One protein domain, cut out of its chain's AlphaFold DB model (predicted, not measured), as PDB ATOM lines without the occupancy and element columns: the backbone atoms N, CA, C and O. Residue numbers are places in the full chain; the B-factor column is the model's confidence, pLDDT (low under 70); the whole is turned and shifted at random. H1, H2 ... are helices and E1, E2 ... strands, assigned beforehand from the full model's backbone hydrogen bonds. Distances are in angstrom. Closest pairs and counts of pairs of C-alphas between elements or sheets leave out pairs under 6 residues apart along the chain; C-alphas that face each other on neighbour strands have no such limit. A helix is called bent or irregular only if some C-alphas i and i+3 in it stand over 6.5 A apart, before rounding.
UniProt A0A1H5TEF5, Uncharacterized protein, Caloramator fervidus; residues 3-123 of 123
ATOM      1  N   ILE A   3      38.464 -51.333  -3.646       93.38
ATOM      2  CA  ILE A   3      39.717 -51.896  -4.158       93.38
ATOM      3  C   ILE A   3      40.844 -51.434  -3.237       93.38
ATOM      4  O   ILE A   3      40.950 -50.245  -2.951       93.38
ATOM      5  N   LYS A   4      41.664 -52.373  -2.758       95.81
ATOM      6  CA  LYS A   4      42.830 -52.101  -1.908       95.81
ATOM      7  C   LYS A   4      44.090 -52.474  -2.686       95.81
ATOM      8  O   LYS A   4      44.226 -53.629  -3.080       95.81
ATOM      9  N   ASN A   5      44.981 -51.512  -2.920       96.88
ATOM     10  CA  ASN A   5      46.247 -51.719  -3.625       96.88
ATOM     11  C   ASN A   5      47.422 -51.385  -2.704       96.88
ATOM     12  O   ASN A   5      47.493 -50.262  -2.210       96.88
ATOM     13  N   GLU A   6      48.325 -52.339  -2.462       97.69
ATOM     14  CA  GLU A   6      49.533 -52.073  -1.665       97.69
ATOM     15  C   GLU A   6      50.438 -51.124  -2.449       97.69
ATOM     16  O   GLU A   6      50.726 -51.377  -3.620       97.69
ATOM     17  N   LEU A   7      50.868 -50.032  -1.818       97.56
ATOM     18  CA  LEU A   7      51.830 -49.108  -2.420       97.56
ATOM     19  C   LEU A   7      53.235 -49.333  -1.873       97.56
ATOM     20  O   LEU A   7      54.204 -49.339  -2.631       97.56
ATOM     21  N   CYS A   8      53.353 -49.508  -0.559       97.31
ATOM     22  CA  CYS A   8      54.633 -49.691   0.108       97.31
ATOM     23  C   CYS A   8      54.472 -50.393   1.459       97.31
ATOM     24  O   CYS A   8      53.367 -50.564   1.980       97.31
ATOM     25  N   HIS A   9      55.603 -50.787   2.038       97.25
ATOM     26  CA  HIS A   9      55.674 -51.369   3.369       97.25
ATOM     27  C   HIS A   9      56.999 -51.021   4.054       97.25
ATOM     28  O   HIS A   9      57.988 -50.690   3.396       97.25
ATOM     29  N   CYS A  10      57.034 -51.115   5.380       95.56
ATOM     30  CA  CYS A  10      58.250 -50.955   6.171       95.56
ATOM     31  C   CYS A  10      58.270 -51.917   7.360       95.56
ATOM     32  O   CYS A  10      57.224 -52.296   7.885       95.56
ATOM     33  N   TYR A  11      59.469 -52.277   7.811       94.06
ATOM     34  CA  TYR A  11      59.659 -53.076   9.017       94.06
ATOM     35  C   TYR A  11      59.996 -52.170  10.198       94.06
ATOM     36  O   TYR A  11      60.854 -51.294  10.089       94.06
ATOM     37  N   VAL A  12      59.338 -52.413  11.326       91.44
ATOM     38  CA  VAL A  12      59.551 -51.722  12.596       91.44
ATOM     39  C   VAL A  12      59.884 -52.769  13.654       91.44
ATOM     40  O   VAL A  12      59.243 -53.817  13.730       91.44
ATOM     41  N   VAL A  13      60.904 -52.500  14.466       88.19
ATOM     42  CA  VAL A  13      61.259 -53.357  15.600       88.19
ATOM     43  C   VAL A  13      60.503 -52.848  16.818       88.19
ATOM     44  O   VAL A  13      60.747 -51.734  17.272       88.19
ATOM     45  N   ALA A  14      59.571 -53.650  17.327       80.88
ATOM     46  CA  ALA A  14      58.861 -53.331  18.560       80.88
ATOM     47  C   ALA A  14      59.774 -53.510  19.788       80.88
ATOM     48  O   ALA A  14      60.754 -54.255  19.739       80.88
ATOM     49  N   ASP A  15      59.400 -52.909  20.920       81.00
ATOM     50  CA  ASP A  15      60.168 -52.937  22.182       81.00
ATOM     51  C   ASP A  15      60.498 -54.353  22.695       81.00
ATOM     52  O   ASP A  15      61.438 -54.558  23.457       81.00
ATOM     53  N   ASN A  16      59.738 -55.358  22.261       80.06
ATOM     54  CA  ASN A  16      59.952 -56.772  22.574       80.06
ATOM     55  C   ASN A  16      60.804 -57.517  21.526       80.06
ATOM     56  O   ASN A  16      60.735 -58.745  21.454       80.06
ATOM     57  N   PHE A  17      61.568 -56.792  20.702       77.88
ATOM     58  CA  PHE A  17      62.398 -57.306  19.604       77.88
ATOM     59  C   PHE A  17      61.627 -58.088  18.529       77.88
ATOM     60  O   PHE A  17      62.216 -58.853  17.764       77.88
ATOM     61  N   LYS A  18      60.303 -57.912  18.444       82.06
ATOM     62  CA  LYS A  18      59.509 -58.493  17.358       82.06
ATOM     63  C   LYS A  18      59.587 -57.606  16.123       82.06
ATOM     64  O   LYS A  18      59.376 -56.398  16.209       82.06
ATOM     65  N   ASN A  19      59.815 -58.234  14.973       90.19
ATOM     66  CA  ASN A  19      59.692 -57.579  13.677       90.19
ATOM     67  C   ASN A  19      58.209 -57.430  13.327       90.19
ATOM     68  O   ASN A  19      57.496 -58.424  13.156       90.19
ATOM     69  N   ILE A  20      57.765 -56.183  13.225       95.00
ATOM     70  CA  ILE A  20      56.430 -55.810  12.779       95.00
ATOM     71  C   ILE A  20      56.541 -55.260  11.362       95.00
ATOM     72  O   ILE A  20      57.373 -54.402  11.083       95.00
ATOM     73  N   LEU A  21      55.713 -55.765  10.460       96.44
ATOM     74  CA  LEU A  21      55.587 -55.275   9.101       96.44
ATOM     75  C   LEU A  21      54.379 -54.348   9.024       96.44
ATOM     76  O   LEU A  21      53.253 -54.778   9.267       96.44
ATOM     77  N   TYR A  22      54.611 -53.087   8.675       97.81
ATOM     78  CA  TYR A  22      53.547 -52.161   8.309       97.81
ATOM     79  C   TYR A  22      53.380 -52.148   6.800       97.81
ATOM     80  O   TYR A  22      54.360 -51.939   6.086       97.81
ATOM     81  N   ARG A  23      52.155 -52.347   6.315       98.38
ATOM     82  CA  ARG A  23      51.817 -52.228   4.890       98.38
ATOM     83  C   ARG A  23      50.837 -51.090   4.697       98.38
ATOM     84  O   ARG A  23      49.873 -50.971   5.449       98.38
ATOM     85  N   TYR A  24      51.078 -50.284   3.675       98.56
ATOM     86  CA  TYR A  24      50.289 -49.105   3.361       98.56
ATOM     87  C   TYR A  24      49.607 -49.309   2.017       98.56
ATOM     88  O   TYR A  24      50.236 -49.649   1.010       98.56
ATOM     89  N   TYR A  25      48.304 -49.081   2.009       98.56
ATOM     90  CA  TYR A  25      47.453 -49.334   0.867       98.56
ATOM     91  C   TYR A  25      46.713 -48.074   0.454       98.56
ATOM     92  O   TYR A  25      46.154 -47.361   1.290       98.56
ATOM     93  N   LEU A  26      46.624 -47.875  -0.856       98.50
ATOM     94  CA  LEU A  26      45.625 -47.004  -1.445       98.50
ATOM     95  C   LEU A  26      44.289 -47.743  -1.473       98.50
ATOM     96  O   LEU A  26      44.199 -48.871  -1.968       98.50
ATOM     97  N   VAL A  27      43.249 -47.090  -0.970       98.19
ATOM     98  CA  VAL A  27      41.874 -47.583  -1.034       98.19
ATOM     99  C   VAL A  27      41.125 -46.767  -2.075       98.19
ATOM    100  O   VAL A  27      41.054 -45.553  -1.966       98.19
ATOM    101  N   GLU A  28      40.558 -47.421  -3.080       97.75
ATOM    102  CA  GLU A  28      39.635 -46.798  -4.028       97.75
ATOM    103  C   GLU A  28      38.213 -47.260  -3.709       97.75
ATOM    104  O   GLU A  28      37.935 -48.459  -3.579       97.75
ATOM    105  N   THR A  29      37.303 -46.303  -3.579       96.00
ATOM    106  CA  THR A  29      35.883 -46.564  -3.356       96.00
ATOM    107  C   THR A  29      35.034 -45.592  -4.163       96.00
ATOM    108  O   THR A  29      35.507 -44.575  -4.666       96.00
ATOM    109  N   SER A  30      33.751 -45.906  -4.301       93.31
ATOM    110  CA  SER A  30      32.788 -45.011  -4.935       93.31
ATOM    111  C   SER A  30      31.489 -44.943  -4.150       93.31
ATOM    112  O   SER A  30      31.053 -45.933  -3.557       93.31
ATOM    113  N   LYS A  31      30.886 -43.753  -4.133       91.25
ATOM    114  CA  LYS A  31      29.620 -43.466  -3.462       91.25
ATOM    115  C   LYS A  31      28.693 -42.724  -4.416       91.25
ATOM    116  O   LYS A  31      29.106 -41.783  -5.088       91.25
ATOM    117  N   LEU A  32      27.427 -43.124  -4.434       90.31
ATOM    118  CA  LEU A  32      26.377 -42.380  -5.117       90.31
ATOM    119  C   LEU A  32      25.902 -41.251  -4.198       90.31
ATOM    120  O   LEU A  32      25.456 -41.522  -3.084       90.31
ATOM    121  N   ILE A  33      25.983 -40.005  -4.656       88.44
ATOM    122  CA  ILE A  33      25.527 -38.835  -3.895       88.44
ATOM    123  C   ILE A  33      24.509 -38.034  -4.700       88.44
ATOM    124  O   ILE A  33      24.527 -38.063  -5.931       88.44
ATOM    125  N   ASN A  34      23.640 -37.297  -4.010       88.06
ATOM    126  CA  ASN A  34      22.804 -36.283  -4.643       88.06
ATOM    127  C   ASN A  34      23.573 -34.957  -4.681       88.06
ATOM    128  O   ASN A  34      23.955 -34.429  -3.638       88.06
ATOM    129  N   PHE A  35      23.797 -34.433  -5.883       86.62
ATOM    130  CA  PHE A  35      24.429 -33.144  -6.114       86.62
ATOM    131  C   PHE A  35      23.634 -32.365  -7.165       86.62
ATOM    132  O   PHE A  35      23.526 -32.804  -8.311       86.62
ATOM    133  N   LYS A  36      23.081 -31.203  -6.782       87.38
ATOM    134  CA  LYS A  36      22.252 -30.340  -7.654       87.38
ATOM    135  C   LYS A  36      21.129 -31.120  -8.362       87.38
ATOM    136  O   LYS A  36      21.011 -31.073  -9.586       87.38
ATOM    137  N   ASP A  37      20.362 -31.886  -7.585       86.06
ATOM    138  CA  ASP A  37      19.226 -32.710  -8.035       86.06
ATOM    139  C   ASP A  37      19.581 -33.823  -9.036       86.06
ATOM    140  O   ASP A  37      18.718 -34.365  -9.728       86.06
ATOM    141  N   LYS A  38      20.861 -34.208  -9.101       83.69
ATOM    142  CA  LYS A  38      21.339 -35.350  -9.886       83.69
ATOM    143  C   LYS A  38      22.069 -36.337  -8.989       83.69
ATOM    144  O   LYS A  38      22.857 -35.951  -8.129       83.69
ATOM    145  N   TYR A  39      21.846 -37.626  -9.228       86.75
ATOM    146  CA  TYR A  39      22.643 -38.677  -8.606       86.75
ATOM    147  C   TYR A  39      23.947 -38.862  -9.380       86.75
ATOM    148  O   TYR A  39      23.931 -39.202 -10.563       86.75
ATOM    149  N   VAL A  40      25.073 -38.631  -8.710       87.44
ATOM    150  CA  VAL A  40      26.416 -38.721  -9.291       87.44
ATOM    151  C   VAL A  40      27.209 -39.776  -8.535       87.44
ATOM    152  O   VAL A  40      27.229 -39.782  -7.305       87.44
ATOM    153  N   ASN A  41      27.858 -40.682  -9.268       89.19
ATOM    154  CA  ASN A  41      28.797 -41.622  -8.672       89.19
ATOM    155  C   ASN A  41      30.158 -40.939  -8.503       89.19
ATOM    156  O   ASN A  41      30.816 -40.606  -9.489       89.19
ATOM    157  N   VAL A  42      30.566 -40.728  -7.258       91.50
ATOM    158  CA  VAL A  42      31.825 -40.073  -6.904       91.50
ATOM    159  C   VAL A  42      32.825 -41.129  -6.495       91.50
ATOM    160  O   VAL A  42      32.562 -41.919  -5.590       91.50
ATOM    161  N   VAL A  43      33.973 -41.132  -7.164       93.69
ATOM    162  CA  VAL A  43      35.133 -41.928  -6.765       93.69
ATOM    163  C   VAL A  43      35.908 -41.137  -5.720       93.69
ATOM    164  O   VAL A  43      36.124 -39.938  -5.884       93.69
ATOM    165  N   GLY A  44      36.312 -41.811  -4.654       95.50
ATOM    166  CA  GLY A  44      37.187 -41.258  -3.636       95.50
ATOM    167  C   GLY A  44      38.294 -42.236  -3.299       95.50
ATOM    168  O   GLY A  44      38.144 -43.455  -3.425       95.50
ATOM    169  N   TYR A  45      39.405 -41.659  -2.874       97.94
ATOM    170  CA  TYR A  45      40.605 -42.364  -2.485       97.94
ATOM    171  C   TYR A  45      40.828 -42.214  -0.988       97.94
ATOM    172  O   TYR A  45      40.560 -41.166  -0.397       97.94
ATOM    173  N   GLY A  46      41.321 -43.286  -0.392       97.62
ATOM    174  CA  GLY A  46      41.541 -43.447   1.028       97.62
ATOM    175  C   GLY A  46      42.847 -44.175   1.317       97.62
ATOM    176  O   GLY A  46      43.579 -44.568   0.406       97.62
ATOM    177  N   ILE A  47      43.121 -44.373   2.600       98.38
ATOM    178  CA  ILE A  47      44.336 -45.019   3.096       98.38
ATOM    179  C   ILE A  47      43.934 -46.173   3.997       98.38
ATOM    180  O   ILE A  47      43.016 -46.047   4.805       98.38
ATOM    181  N   CYS A  48      44.641 -47.288   3.874       98.31
ATOM    182  CA  CYS A  48      44.607 -48.363   4.852       98.31
ATOM    183  C   CYS A  48      46.029 -48.707   5.270       98.31
ATOM    184  O   CYS A  48      46.923 -48.765   4.426       98.31
ATOM    185  N   ILE A  49      46.225 -48.941   6.562       98.38
ATOM    186  CA  ILE A  49      47.492 -49.409   7.113       98.38
ATOM    187  C   ILE A  49      47.214 -50.697   7.879       98.38
ATOM    188  O   ILE A  49      46.278 -50.751   8.677       98.38
ATOM    189  N   THR A  50      48.021 -51.728   7.640       98.19
ATOM    190  CA  THR A  50      48.021 -52.949   8.453       98.19
ATOM    191  C   THR A  50      49.307 -53.047   9.254       98.19
ATOM    192  O   THR A  50      50.358 -52.594   8.799       98.19
ATOM    193  N   SER A  51      49.238 -53.655  10.435       96.94
ATOM    194  CA  SER A  51      50.398 -54.122  11.183       96.94
ATOM    195  C   SER A  51      50.376 -55.641  11.260       96.94
ATOM    196  O   SER A  51      49.371 -56.253  11.614       96.94
ATOM    197  N   GLU A  52      51.488 -56.271  10.906       96.12
ATOM    198  CA  GLU A  52      51.621 -57.723  10.861       96.12
ATOM    199  C   GLU A  52      52.835 -58.164  11.676       96.12
ATOM    200  O   GLU A  52      53.940 -57.656  11.489       96.12
ATOM    201  N   GLN A  53      52.672 -59.147  12.559       94.25
ATOM    202  CA  GLN A  53      53.812 -59.815  13.169       94.25
ATOM    203  C   GLN A  53      54.421 -60.790  12.160       94.25
ATOM    204  O   GLN A  53      53.753 -61.729  11.720       94.25
ATOM    205  N   VAL A  54      55.705 -60.614  11.856       92.38
ATOM    206  CA  VAL A  54      56.455 -61.536  10.997       92.38
ATOM    207  C   VAL A  54      56.785 -62.807  11.787       92.38
ATOM    208  O   VAL A  54      57.348 -62.729  12.884       92.38
ATOM    209  N   LYS A  55      56.429 -63.975  11.244       87.75
ATOM    210  CA  LYS A  55      56.784 -65.299  11.781       87.75
ATOM    211  C   LYS A  55      57.221 -66.229  10.649       87.75
ATOM    212  O   LYS A  55      56.882 -65.992   9.493       87.75
ATOM    213  N   ASP A  56      57.914 -67.307  11.003       82.25
ATOM    214  CA  ASP A  56      58.458 -68.278  10.042       82.25
ATOM    215  C   ASP A  56      57.371 -68.966   9.196       82.25
ATOM    216  O   ASP A  56      57.571 -69.235   8.015       82.25
ATOM    217  N   GLU A  57      56.197 -69.209   9.783       85.88
ATOM    218  CA  GLU A  57      55.069 -69.903   9.140       85.88
ATOM    219  C   GLU A  57      54.102 -68.951   8.410       85.88
ATOM    220  O   GLU A  57      53.056 -69.372   7.917       85.88
ATOM    221  N   GLY A  58      54.440 -67.660   8.341       86.25
ATOM    222  CA  GLY A  58      53.615 -66.623   7.732       86.25
ATOM    223  C   GLY A  58      53.304 -65.468   8.679       86.25
ATOM    224  O   GLY A  58      53.423 -65.558   9.903       86.25
ATOM    225  N   ASN A  59      52.903 -64.347   8.089       91.12
ATOM    226  CA  ASN A  59      52.588 -63.136   8.831       91.12
ATOM    227  C   ASN A  59      51.242 -63.262   9.556       91.12
ATOM    228  O   ASN A  59      50.268 -63.763   8.996       91.12
ATOM    229  N   ILE A  60      51.173 -62.748  10.784       93.81
ATOM    230  CA  ILE A  60      49.923 -62.636  11.544       93.81
ATOM    231  C   ILE A  60      49.489 -61.179  11.558       93.81
ATOM    232  O   ILE A  60      50.209 -60.344  12.099       93.81
ATOM    233  N   LEU A  61      48.303 -60.882  11.022       95.69
ATOM    234  CA  LEU A  61      47.688 -59.562  11.152       95.69
ATOM    235  C   LEU A  61      47.430 -59.255  12.631       95.69
ATOM    236  O   LEU A  61      46.776 -60.032  13.326       95.69
ATOM    237  N   LEU A  62      47.959 -58.131  13.096       94.75
ATOM    238  CA  LEU A  62      47.731 -57.607  14.435       94.75
ATOM    239  C   LEU A  62      46.611 -56.568  14.401       94.75
ATOM    240  O   LEU A  62      45.642 -56.700  15.141       94.75
ATOM    241  N   GLU A  63      46.731 -55.572  13.522       96.69
ATOM    242  CA  GLU A  63      45.773 -54.471  13.400       96.69
ATOM    243  C   GLU A  63      45.609 -54.040  11.938       96.69
ATOM    244  O   GLU A  63      46.531 -54.139  11.128       96.69
ATOM    245  N   GLU A  64      44.430 -53.520  11.614       97.31
ATOM    246  CA  GLU A  64      44.123 -52.841  10.357       97.31
ATOM    247  C   GLU A  64      43.299 -51.596  10.693       97.31
ATOM    248  O   GLU A  64      42.316 -51.697  11.422       97.31
ATOM    249  N   GLU A  65      43.692 -50.443  10.158       98.00
ATOM    250  CA  GLU A  65      42.911 -49.205  10.243       98.00
ATOM    251  C   GLU A  65      42.772 -48.595   8.848       98.00
ATOM    252  O   GLU A  65      43.667 -48.723   7.999       98.00
ATOM    253  N   MET A  66      41.625 -47.971   8.581       96.62
ATOM    254  CA  MET A  66      41.265 -47.501   7.252       96.62
ATOM    255  C   MET A  66      40.416 -46.232   7.288       96.62
ATOM    256  O   MET A  66      39.372 -46.168   7.927       96.62
ATOM    257  N   ILE A  67      40.793 -45.267   6.451       96.12
ATOM    258  CA  ILE A  67      39.962 -44.114   6.111       96.12
ATOM    259  C   ILE A  67      39.658 -44.199   4.621       96.12
ATOM    260  O   ILE A  67      40.530 -43.987   3.785       96.12
ATOM    261  N   GLU A  68      38.417 -44.536   4.276       94.44
ATOM    262  CA  GLU A  68      38.040 -44.919   2.906       94.44
ATOM    263  C   GLU A  68      37.872 -43.742   1.933       94.44
ATOM    264  O   GLU A  68      37.878 -43.951   0.722       94.44
ATOM    265  N   PHE A  69      37.660 -42.522   2.432       93.50
ATOM    266  CA  PHE A  69      37.190 -41.397   1.616       93.50
ATOM    267  C   PHE A  69      37.842 -40.078   2.053       93.50
ATOM    268  O   PHE A  69      37.246 -39.301   2.790       93.50
ATOM    269  N   ILE A  70      39.085 -39.857   1.622       96.19
ATOM    270  CA  ILE A  70      39.921 -38.706   2.005       96.19
ATOM    271  C   ILE A  70      39.883 -37.602   0.939       96.19
ATOM    272  O   ILE A  70      39.748 -36.429   1.265       96.19
ATOM    273  N   SER A  71      40.028 -37.959  -0.340       96.62
ATOM    274  CA  SER A  71      40.053 -37.000  -1.457       96.62
ATOM    275  C   SER A  71      39.640 -37.686  -2.767       96.62
ATOM    276  O   SER A  71      39.891 -38.884  -2.924       96.62
ATOM    277  N   PRO A  72      39.044 -36.975  -3.743       95.75
ATOM    278  CA  PRO A  72      38.815 -37.500  -5.089       95.75
ATOM    279  C   PRO A  72      40.104 -37.574  -5.928       95.75
ATOM    280  O   PRO A  72      40.102 -38.168  -7.006       95.75
ATOM    281  N   TYR A  73      41.215 -36.991  -5.462       96.56
ATOM    282  CA  TYR A  73      42.469 -36.923  -6.210       96.56
ATOM    283  C   TYR A  73      43.449 -38.018  -5.778       96.56
ATOM    284  O   TYR A  73      44.116 -37.900  -4.750       96.56
ATOM    285  N   LYS A  74      43.593 -39.060  -6.605       96.81
ATOM    286  CA  LYS A  74      44.467 -40.217  -6.344       96.81
ATOM    287  C   LYS A  74      45.889 -39.829  -5.926       96.81
ATOM    288  O   LYS A  74      46.309 -40.184  -4.831       96.81
ATOM    289  N   ASN A  75      46.583 -39.040  -6.748       97.38
ATOM    290  CA  ASN A  75      47.981 -38.660  -6.505       97.38
ATOM    291  C   ASN A  75      48.163 -37.946  -5.154       97.38
ATOM    292  O   ASN A  75      49.167 -38.131  -4.481       97.38
ATOM    293  N   LYS A  76      47.163 -37.164  -4.722       96.56
ATOM    294  CA  LYS A  76      47.191 -36.450  -3.439       96.56
ATOM    295  C   LYS A  76      47.175 -37.418  -2.251       96.56
ATOM    296  O   LYS A  76      47.823 -37.161  -1.238       96.56
ATOM    297  N   VAL A  77      46.441 -38.526  -2.377       97.94
ATOM    298  CA  VAL A  77      46.392 -39.593  -1.368       97.94
ATOM    299  C   VAL A  77      47.647 -40.466  -1.429       97.94
ATOM    300  O   VAL A  77      48.175 -40.819  -0.380       97.94
ATOM    301  N   GLU A  78      48.181 -40.750  -2.619       98.31
ATOM    302  CA  GLU A  78      49.466 -41.452  -2.782       98.31
ATOM    303  C   GLU A  78      50.622 -40.676  -2.125       98.31
ATOM    304  O   GLU A  78      51.350 -41.234  -1.306       98.31
ATOM    305  N   ASP A  79      50.712 -39.362  -2.359       97.81
ATOM    306  CA  ASP A  79      51.702 -38.486  -1.715       97.81
ATOM    307  C   ASP A  79      51.566 -38.463  -0.181       97.81
ATOM    308  O   ASP A  79      52.549 -38.277   0.546       97.81
ATOM    309  N   LEU A  80      50.339 -38.602   0.333       97.56
ATOM    310  CA  LEU A  80      50.091 -38.709   1.769       97.56
ATOM    311  C   LEU A  80      50.565 -40.063   2.303       97.56
ATOM    312  O   LEU A  80      51.266 -40.084   3.312       97.56
ATOM    313  N   ILE A  81      50.259 -41.165   1.613       98.25
ATOM    314  CA  ILE A  81      50.739 -42.509   1.968       98.25
ATOM    315  C   ILE A  81      52.266 -42.527   2.062       98.25
ATOM    316  O   ILE A  81      52.807 -42.993   3.063       98.25
ATOM    317  N   ASP A  82      52.959 -41.935   1.091       97.88
ATOM    318  CA  ASP A  82      54.420 -41.830   1.102       97.88
ATOM    319  C   ASP A  82      54.949 -41.105   2.346       97.88
ATOM    320  O   ASP A  82      55.974 -41.489   2.915       97.88
ATOM    321  N   LYS A  83      54.267 -40.043   2.790       97.25
ATOM    322  CA  LYS A  83      54.632 -39.317   4.016       97.25
ATOM    323  C   LYS A  83      54.365 -40.152   5.264       97.25
ATOM    324  O   LYS A  83      55.206 -40.149   6.159       97.25
ATOM    325  N   LEU A  84      53.240 -40.862   5.329       97.81
ATOM    326  CA  LEU A  84      52.911 -41.736   6.459       97.81
ATOM    327  C   LEU A  84      53.931 -42.873   6.584       97.81
ATOM    328  O   LEU A  84      54.466 -43.093   7.667       97.81
ATOM    329  N   ALA A  85      54.278 -43.517   5.467       97.31
ATOM    330  CA  ALA A  85      55.257 -44.596   5.428       97.31
ATOM    331  C   ALA A  85      56.665 -44.130   5.823       97.31
ATOM    332  O   ALA A  85      57.334 -44.789   6.620       97.31
ATOM    333  N   LYS A  86      57.103 -42.957   5.341       97.06
ATOM    334  CA  LYS A  86      58.390 -42.349   5.737       97.06
ATOM    335  C   LYS A  86      58.482 -42.071   7.236       97.06
ATOM    336  O   LYS A  86      59.570 -42.157   7.794       97.06
ATOM    337  N   ASN A  87      57.357 -41.746   7.868       96.50
ATOM    338  CA  ASN A  87      57.271 -41.505   9.307       96.50
ATOM    339  C   ASN A  87      56.837 -42.750  10.101       96.50
ATOM    340  O   ASN A  87      56.611 -42.638  11.300       96.50
ATOM    341  N   GLN A  88      56.729 -43.916   9.452       96.50
ATOM    342  CA  GLN A  88      56.350 -45.189  10.075       96.50
ATOM    343  C   GLN A  88      55.040 -45.109  10.881       96.50
ATOM    344  O   GLN A  88      54.926 -45.698  11.956       96.50
ATOM    345  N   VAL A  89      54.051 -44.362  10.379       96.88
ATOM    346  CA  VAL A  89      52.757 -44.206  11.055       96.88
ATOM    347  C   VAL A  89      52.067 -45.567  11.158       96.88
ATOM    348  O   VAL A  89      51.806 -46.218  10.149       96.88
ATOM    349  N   SER A  90      51.775 -45.999  12.385       95.88
ATOM    350  CA  SER A  90      51.101 -47.273  12.640       95.88
ATOM    351  C   SER A  90      49.587 -47.178  12.384       95.88
ATOM    352  O   SER A  90      49.042 -46.071  12.376       95.88
ATOM    353  N   PRO A  91      48.882 -48.320  12.226       96.88
ATOM    354  CA  PRO A  91      47.432 -48.331  12.021       96.88
ATOM    355  C   PRO A  91      46.660 -47.513  13.062       96.88
ATOM    356  O   PRO A  91      45.871 -46.653  12.691       96.88
ATOM    357  N   VAL A  92      46.950 -47.698  14.353       95.50
ATOM    358  CA  VAL A  92      46.234 -47.007  15.444       95.50
ATOM    359  C   VAL A  92      46.378 -45.485  15.423       95.50
ATOM    360  O   VAL A  92      45.478 -44.795  15.883       95.50
ATOM    361  N   HIS A  93      47.470 -44.954  14.865       95.06
ATOM    362  CA  HIS A  93      47.696 -43.508  14.771       95.06
ATOM    363  C   HIS A  93      47.176 -42.911  13.454       95.06
ATOM    364  O   HIS A  93      47.303 -41.704  13.241       95.06
ATOM    365  N   LEU A  94      46.617 -43.721  12.544       96.44
ATOM    366  CA  LEU A  94      46.174 -43.244  11.231       96.44
ATOM    367  C   LEU A  94      45.150 -42.112  11.364       96.44
ATOM    368  O   LEU A  94      45.299 -41.076  10.716       96.44
ATOM    369  N   ILE A  95      44.130 -42.298  12.207       93.50
ATOM    370  CA  ILE A  95      43.056 -41.315  12.396       93.50
ATOM    371  C   ILE A  95      43.600 -40.030  13.017       93.50
ATOM    372  O   ILE A  95      43.272 -38.951  12.533       93.50
ATOM    373  N   ASP A  96      44.473 -40.132  14.018       92.94
ATOM    374  CA  ASP A  96      45.045 -38.960  14.686       92.94
ATOM    375  C   ASP A  96      45.874 -38.099  13.722       92.94
ATOM    376  O   ASP A  96      45.825 -36.872  13.768       92.94
ATOM    377  N   VAL A  97      46.617 -38.735  12.809       93.69
ATOM    378  CA  VAL A  97      47.482 -38.030  11.851       93.69
ATOM    379  C   VAL A  97      46.700 -37.498  10.648       93.69
ATOM    380  O   VAL A  97      47.014 -36.429  10.118       93.69
ATOM    381  N   VAL A  98      45.707 -38.248  10.167       95.25
ATOM    382  CA  VAL A  98      45.017 -37.958   8.900       95.25
ATOM    383  C   VAL A  98      43.671 -37.261   9.102       95.25
ATOM    384  O   VAL A  98      43.214 -36.575   8.192       95.25
ATOM    385  N   GLY A  99      43.058 -37.347  10.284       90.25
ATOM    386  CA  GLY A  99      41.743 -36.768  10.573       90.25
ATOM    387  C   GLY A  99      41.653 -35.277  10.241       90.25
ATOM    388  O   GLY A  99      40.798 -34.868   9.461       90.25
ATOM    389  N   GLU A 100      42.613 -34.476  10.708       88.50
ATOM    390  CA  GLU A 100      42.655 -33.035  10.404       88.50
ATOM    391  C   GLU A 100      42.898 -32.725   8.913       88.50
ATOM    392  O   GLU A 100      42.603 -31.629   8.425       88.50
ATOM    393  N   LEU A 101      43.506 -33.651   8.164       90.69
ATOM    394  CA  LEU A 101      43.669 -33.507   6.716       90.69
ATOM    395  C   LEU A 101      42.357 -33.793   5.990       90.69
ATOM    396  O   LEU A 101      42.042 -33.061   5.053       90.69
ATOM    397  N   CYS A 102      41.592 -34.793   6.437       90.12
ATOM    398  CA  CYS A 102      40.270 -35.096   5.893       90.12
ATOM    399  C   CYS A 102      39.363 -33.869   5.958       90.12
ATOM    400  O   CYS A 102      38.816 -33.475   4.931       90.12
ATOM    401  N   ASP A 103      39.288 -33.213   7.119       88.25
ATOM    402  CA  ASP A 103      38.453 -32.020   7.307       88.25
ATOM    403  C   ASP A 103      38.857 -30.881   6.364       88.25
ATOM    404  O   ASP A 103      38.013 -30.220   5.761       88.25
ATOM    405  N   ARG A 104      40.165 -30.681   6.163       90.75
ATOM    406  CA  ARG A 104      40.681 -29.660   5.239       90.75
ATOM    407  C   ARG A 104      40.482 -30.002   3.766       90.75
ATOM    408  O   ARG A 104      40.581 -29.108   2.928       90.75
ATOM    409  N   TRP A 105      40.308 -31.274   3.422       94.12
ATOM    410  CA  TRP A 105      40.216 -31.739   2.036       94.12
ATOM    411  C   TRP A 105      38.784 -32.045   1.597       94.12
ATOM    412  O   TRP A 105      38.588 -32.416   0.442       94.12
ATOM    413  N   VAL A 106      37.782 -31.808   2.450       90.12
ATOM    414  CA  VAL A 106      36.359 -31.907   2.078       90.12
ATOM    415  C   VAL A 106      36.057 -31.101   0.807       90.12
ATOM    416  O   VAL A 106      35.424 -31.619  -0.115       90.12
ATOM    417  N   ASP A 107      36.603 -29.887   0.700       92.62
ATOM    418  CA  ASP A 107      36.425 -28.996  -0.455       92.62
ATOM    419  C   ASP A 107      36.953 -29.575  -1.781       92.62
ATOM    420  O   ASP A 107      36.558 -29.118  -2.857       92.62
ATOM    421  N   ASP A 108      37.852 -30.567  -1.748       94.50
ATOM    422  CA  ASP A 108      38.327 -31.229  -2.966       94.50
ATOM    423  C   ASP A 108      37.166 -31.909  -3.707       94.50
ATOM    424  O   ASP A 108      37.111 -31.872  -4.936       94.50
ATOM    425  N   PHE A 109      36.224 -32.510  -2.972       91.56
ATOM    426  CA  PHE A 109      35.070 -33.185  -3.566       91.56
ATOM    427  C   PHE A 109      34.124 -32.195  -4.239       91.56
ATOM    428  O   PHE A 109      33.640 -32.464  -5.338       91.56
ATOM    429  N   GLU A 110      33.892 -31.031  -3.629       90.25
ATOM    430  CA  GLU A 110      33.081 -29.984  -4.254       90.25
ATOM    431  C   GLU A 110      33.729 -29.452  -5.536       90.25
ATOM    432  O   GLU A 110      33.033 -29.229  -6.533       90.25
ATOM    433  N   LYS A 111      35.056 -29.270  -5.543       92.38
ATOM    434  CA  LYS A 111      35.806 -28.834  -6.732       92.38
ATOM    435  C   LYS A 111      35.717 -29.862  -7.856       92.38
ATOM    436  O   LYS A 111      35.275 -29.509  -8.948       92.38
ATOM    437  N   ASP A 112      36.029 -31.126  -7.573       91.69
ATOM    438  CA  ASP A 112      35.946 -32.228  -8.542       91.69
ATOM    439  C   ASP A 112      34.533 -32.371  -9.137       91.69
ATOM    440  O   ASP A 112      34.361 -32.488 -10.354       91.69
ATOM    441  N   LEU A 113      33.497 -32.284  -8.298       90.62
ATOM    442  CA  LEU A 113      32.102 -32.337  -8.739       90.62
ATOM    443  C   LEU A 113      31.719 -31.157  -9.628       90.62
ATOM    444  O   LEU A 113      31.051 -31.353 -10.645       90.62
ATOM    445  N   ASN A 114      32.117 -29.936  -9.266       89.12
ATOM    446  CA  ASN A 114      31.816 -28.755 -10.068       89.12
ATOM    447  C   ASN A 114      32.549 -28.785 -11.417       89.12
ATOM    448  O   ASN A 114      31.927 -28.492 -12.437       89.12
ATOM    449  N   GLU A 115      33.817 -29.197 -11.452       85.56
ATOM    450  CA  GLU A 115      34.581 -29.373 -12.695       85.56
ATOM    451  C   GLU A 115      33.925 -30.407 -13.619       85.56
ATOM    452  O   GLU A 115      33.698 -30.139 -14.805       85.56
ATOM    453  N   LYS A 116      33.538 -31.566 -13.070       79.81
ATOM    454  CA  LYS A 116      32.799 -32.597 -13.813       79.81
ATOM    455  C   LYS A 116      31.453 -32.069 -14.303       79.81
ATOM    456  O   LYS A 116      31.124 -32.250 -15.472       79.81
ATOM    457  N   TYR A 117      30.689 -31.378 -13.457       74.19
ATOM    458  CA  TYR A 117      29.382 -30.826 -13.821       74.19
ATOM    459  C   TYR A 117      29.476 -29.804 -14.961       74.19
ATOM    460  O   TYR A 117      28.706 -29.888 -15.914       74.19
ATOM    461  N   ILE A 118      30.436 -28.874 -14.898       66.19
ATOM    462  CA  ILE A 118      30.678 -27.878 -15.954       66.19
ATOM    463  C   ILE A 118      30.989 -28.578 -17.281       66.19
ATOM    464  O   ILE A 118      30.421 -28.221 -18.311       66.19
ATOM    465  N   LYS A 119      31.825 -29.622 -17.255       61.31
ATOM    466  CA  LYS A 119      32.174 -30.398 -18.451       61.31
ATOM    467  C   LYS A 119      30.958 -31.053 -19.121       61.31
ATOM    468  O   LYS A 119      30.933 -31.144 -20.344       61.31
ATOM    469  N   TYR A 120      29.959 -31.485 -18.351       55.53
ATOM    470  CA  TYR A 120      28.727 -32.089 -18.881       55.53
ATOM    471  C   TYR A 120      27.617 -31.078 -19.206       55.53
ATOM    472  O   TYR A 120      26.657 -31.448 -19.871       55.53
ATOM    473  N   ALA A 121      27.713 -29.832 -18.736       53.19
ATOM    474  CA  ALA A 121      26.716 -28.784 -18.983       53.19
ATOM    475  C   ALA A 121      26.996 -27.943 -20.246       53.19
ATOM    476  O   ALA A 121      26.138 -27.168 -20.654       53.19
ATOM    477  N   ILE A 122      28.191 -28.070 -20.837       48.59
ATOM    478  CA  ILE A 122      28.632 -27.326 -22.034       48.59
ATOM    479  C   ILE A 122      28.600 -28.211 -23.308       48.59
ATOM    480  O   ILE A 122      28.939 -27.746 -24.394       48.59
ATOM    481  N   ALA A 123      28.169 -29.472 -23.200       41.88
ATOM    482  CA  ALA A 123      27.934 -30.373 -24.335       41.88
ATOM    483  C   ALA A 123      26.445 -30.412 -24.703       41.88
ATOM    484  O   ALA A 123      26.153 -30.515 -25.915       41.88
TER     485      ALA A 123
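This is residues 3 to 123 of the 123 residues of an uncharacterized protein of Caloramator fervidus (UniProt A0A1H5TEF5). A long, twisted sheet of four strands has both helices, H1 and H2, over one face, while its other face is bare. The sheet curls round the long H2, whose far end, with the last residues, 118 to 123, sticks out. The printed part has 121 residues, with four named strands and two named helices that follow along the chain as E1 E2 E3 E4 H1 H2; the strands form a meander, each the antiparallel neighbour of the one before, in the sheet order E1 E2 E3 E4. The class is mixed, helices and strands, and the whole is loose, with a radius of gyration of the C-alphas of 17.4 A and spans of 61 by 27 by 19 A.

E1, residues 3 to 13, begins with C-alpha 3 at (39.717, -51.896, -4.158) and bends by 60 degrees at residue 7. E2, residues 19 to 35, is 47.2 A long, and E3, residues 38 to 53, 46.7 A. E4 is residues 60 to 71 and H1 residues 74 to 86. H2, residues 91 to 121, is 42.1 A long, has a kink of 61 degrees near residue 101, and ends with C-alpha 121 at (26.716, -28.784, -18.983). H2 is irregular: C-alphas 92 and 95 are 7.2 A apart.

E1 and E2 form a hairpin, with N 5 and O 26 at 2.9 A, within hydrogen-bond range. The hairpin E2 and E3 has N 31 and O 42 at 2.9 A, and the hairpin E3 and E4 has N 49 and O 65 at 2.9 A. E1 and E4 are edge strands, and apart. H1 touches E2, the closest C-alphas being Tyr 24 and Ile 81, 6.8 A. H2 touches E4, the closest C-alphas being Glu 65 and Pro 91, 4.9 A. H1 and H2 are near each other. Every O i to N i+4 pair is within range in H1, and 19 of 27 in H2.

The C-alphas farthest apart, Asn 16 and Ala 123, are 62.6 A apart. The printed part has no cut and no long link. Residues 118 to 123 have pLDDT under 70.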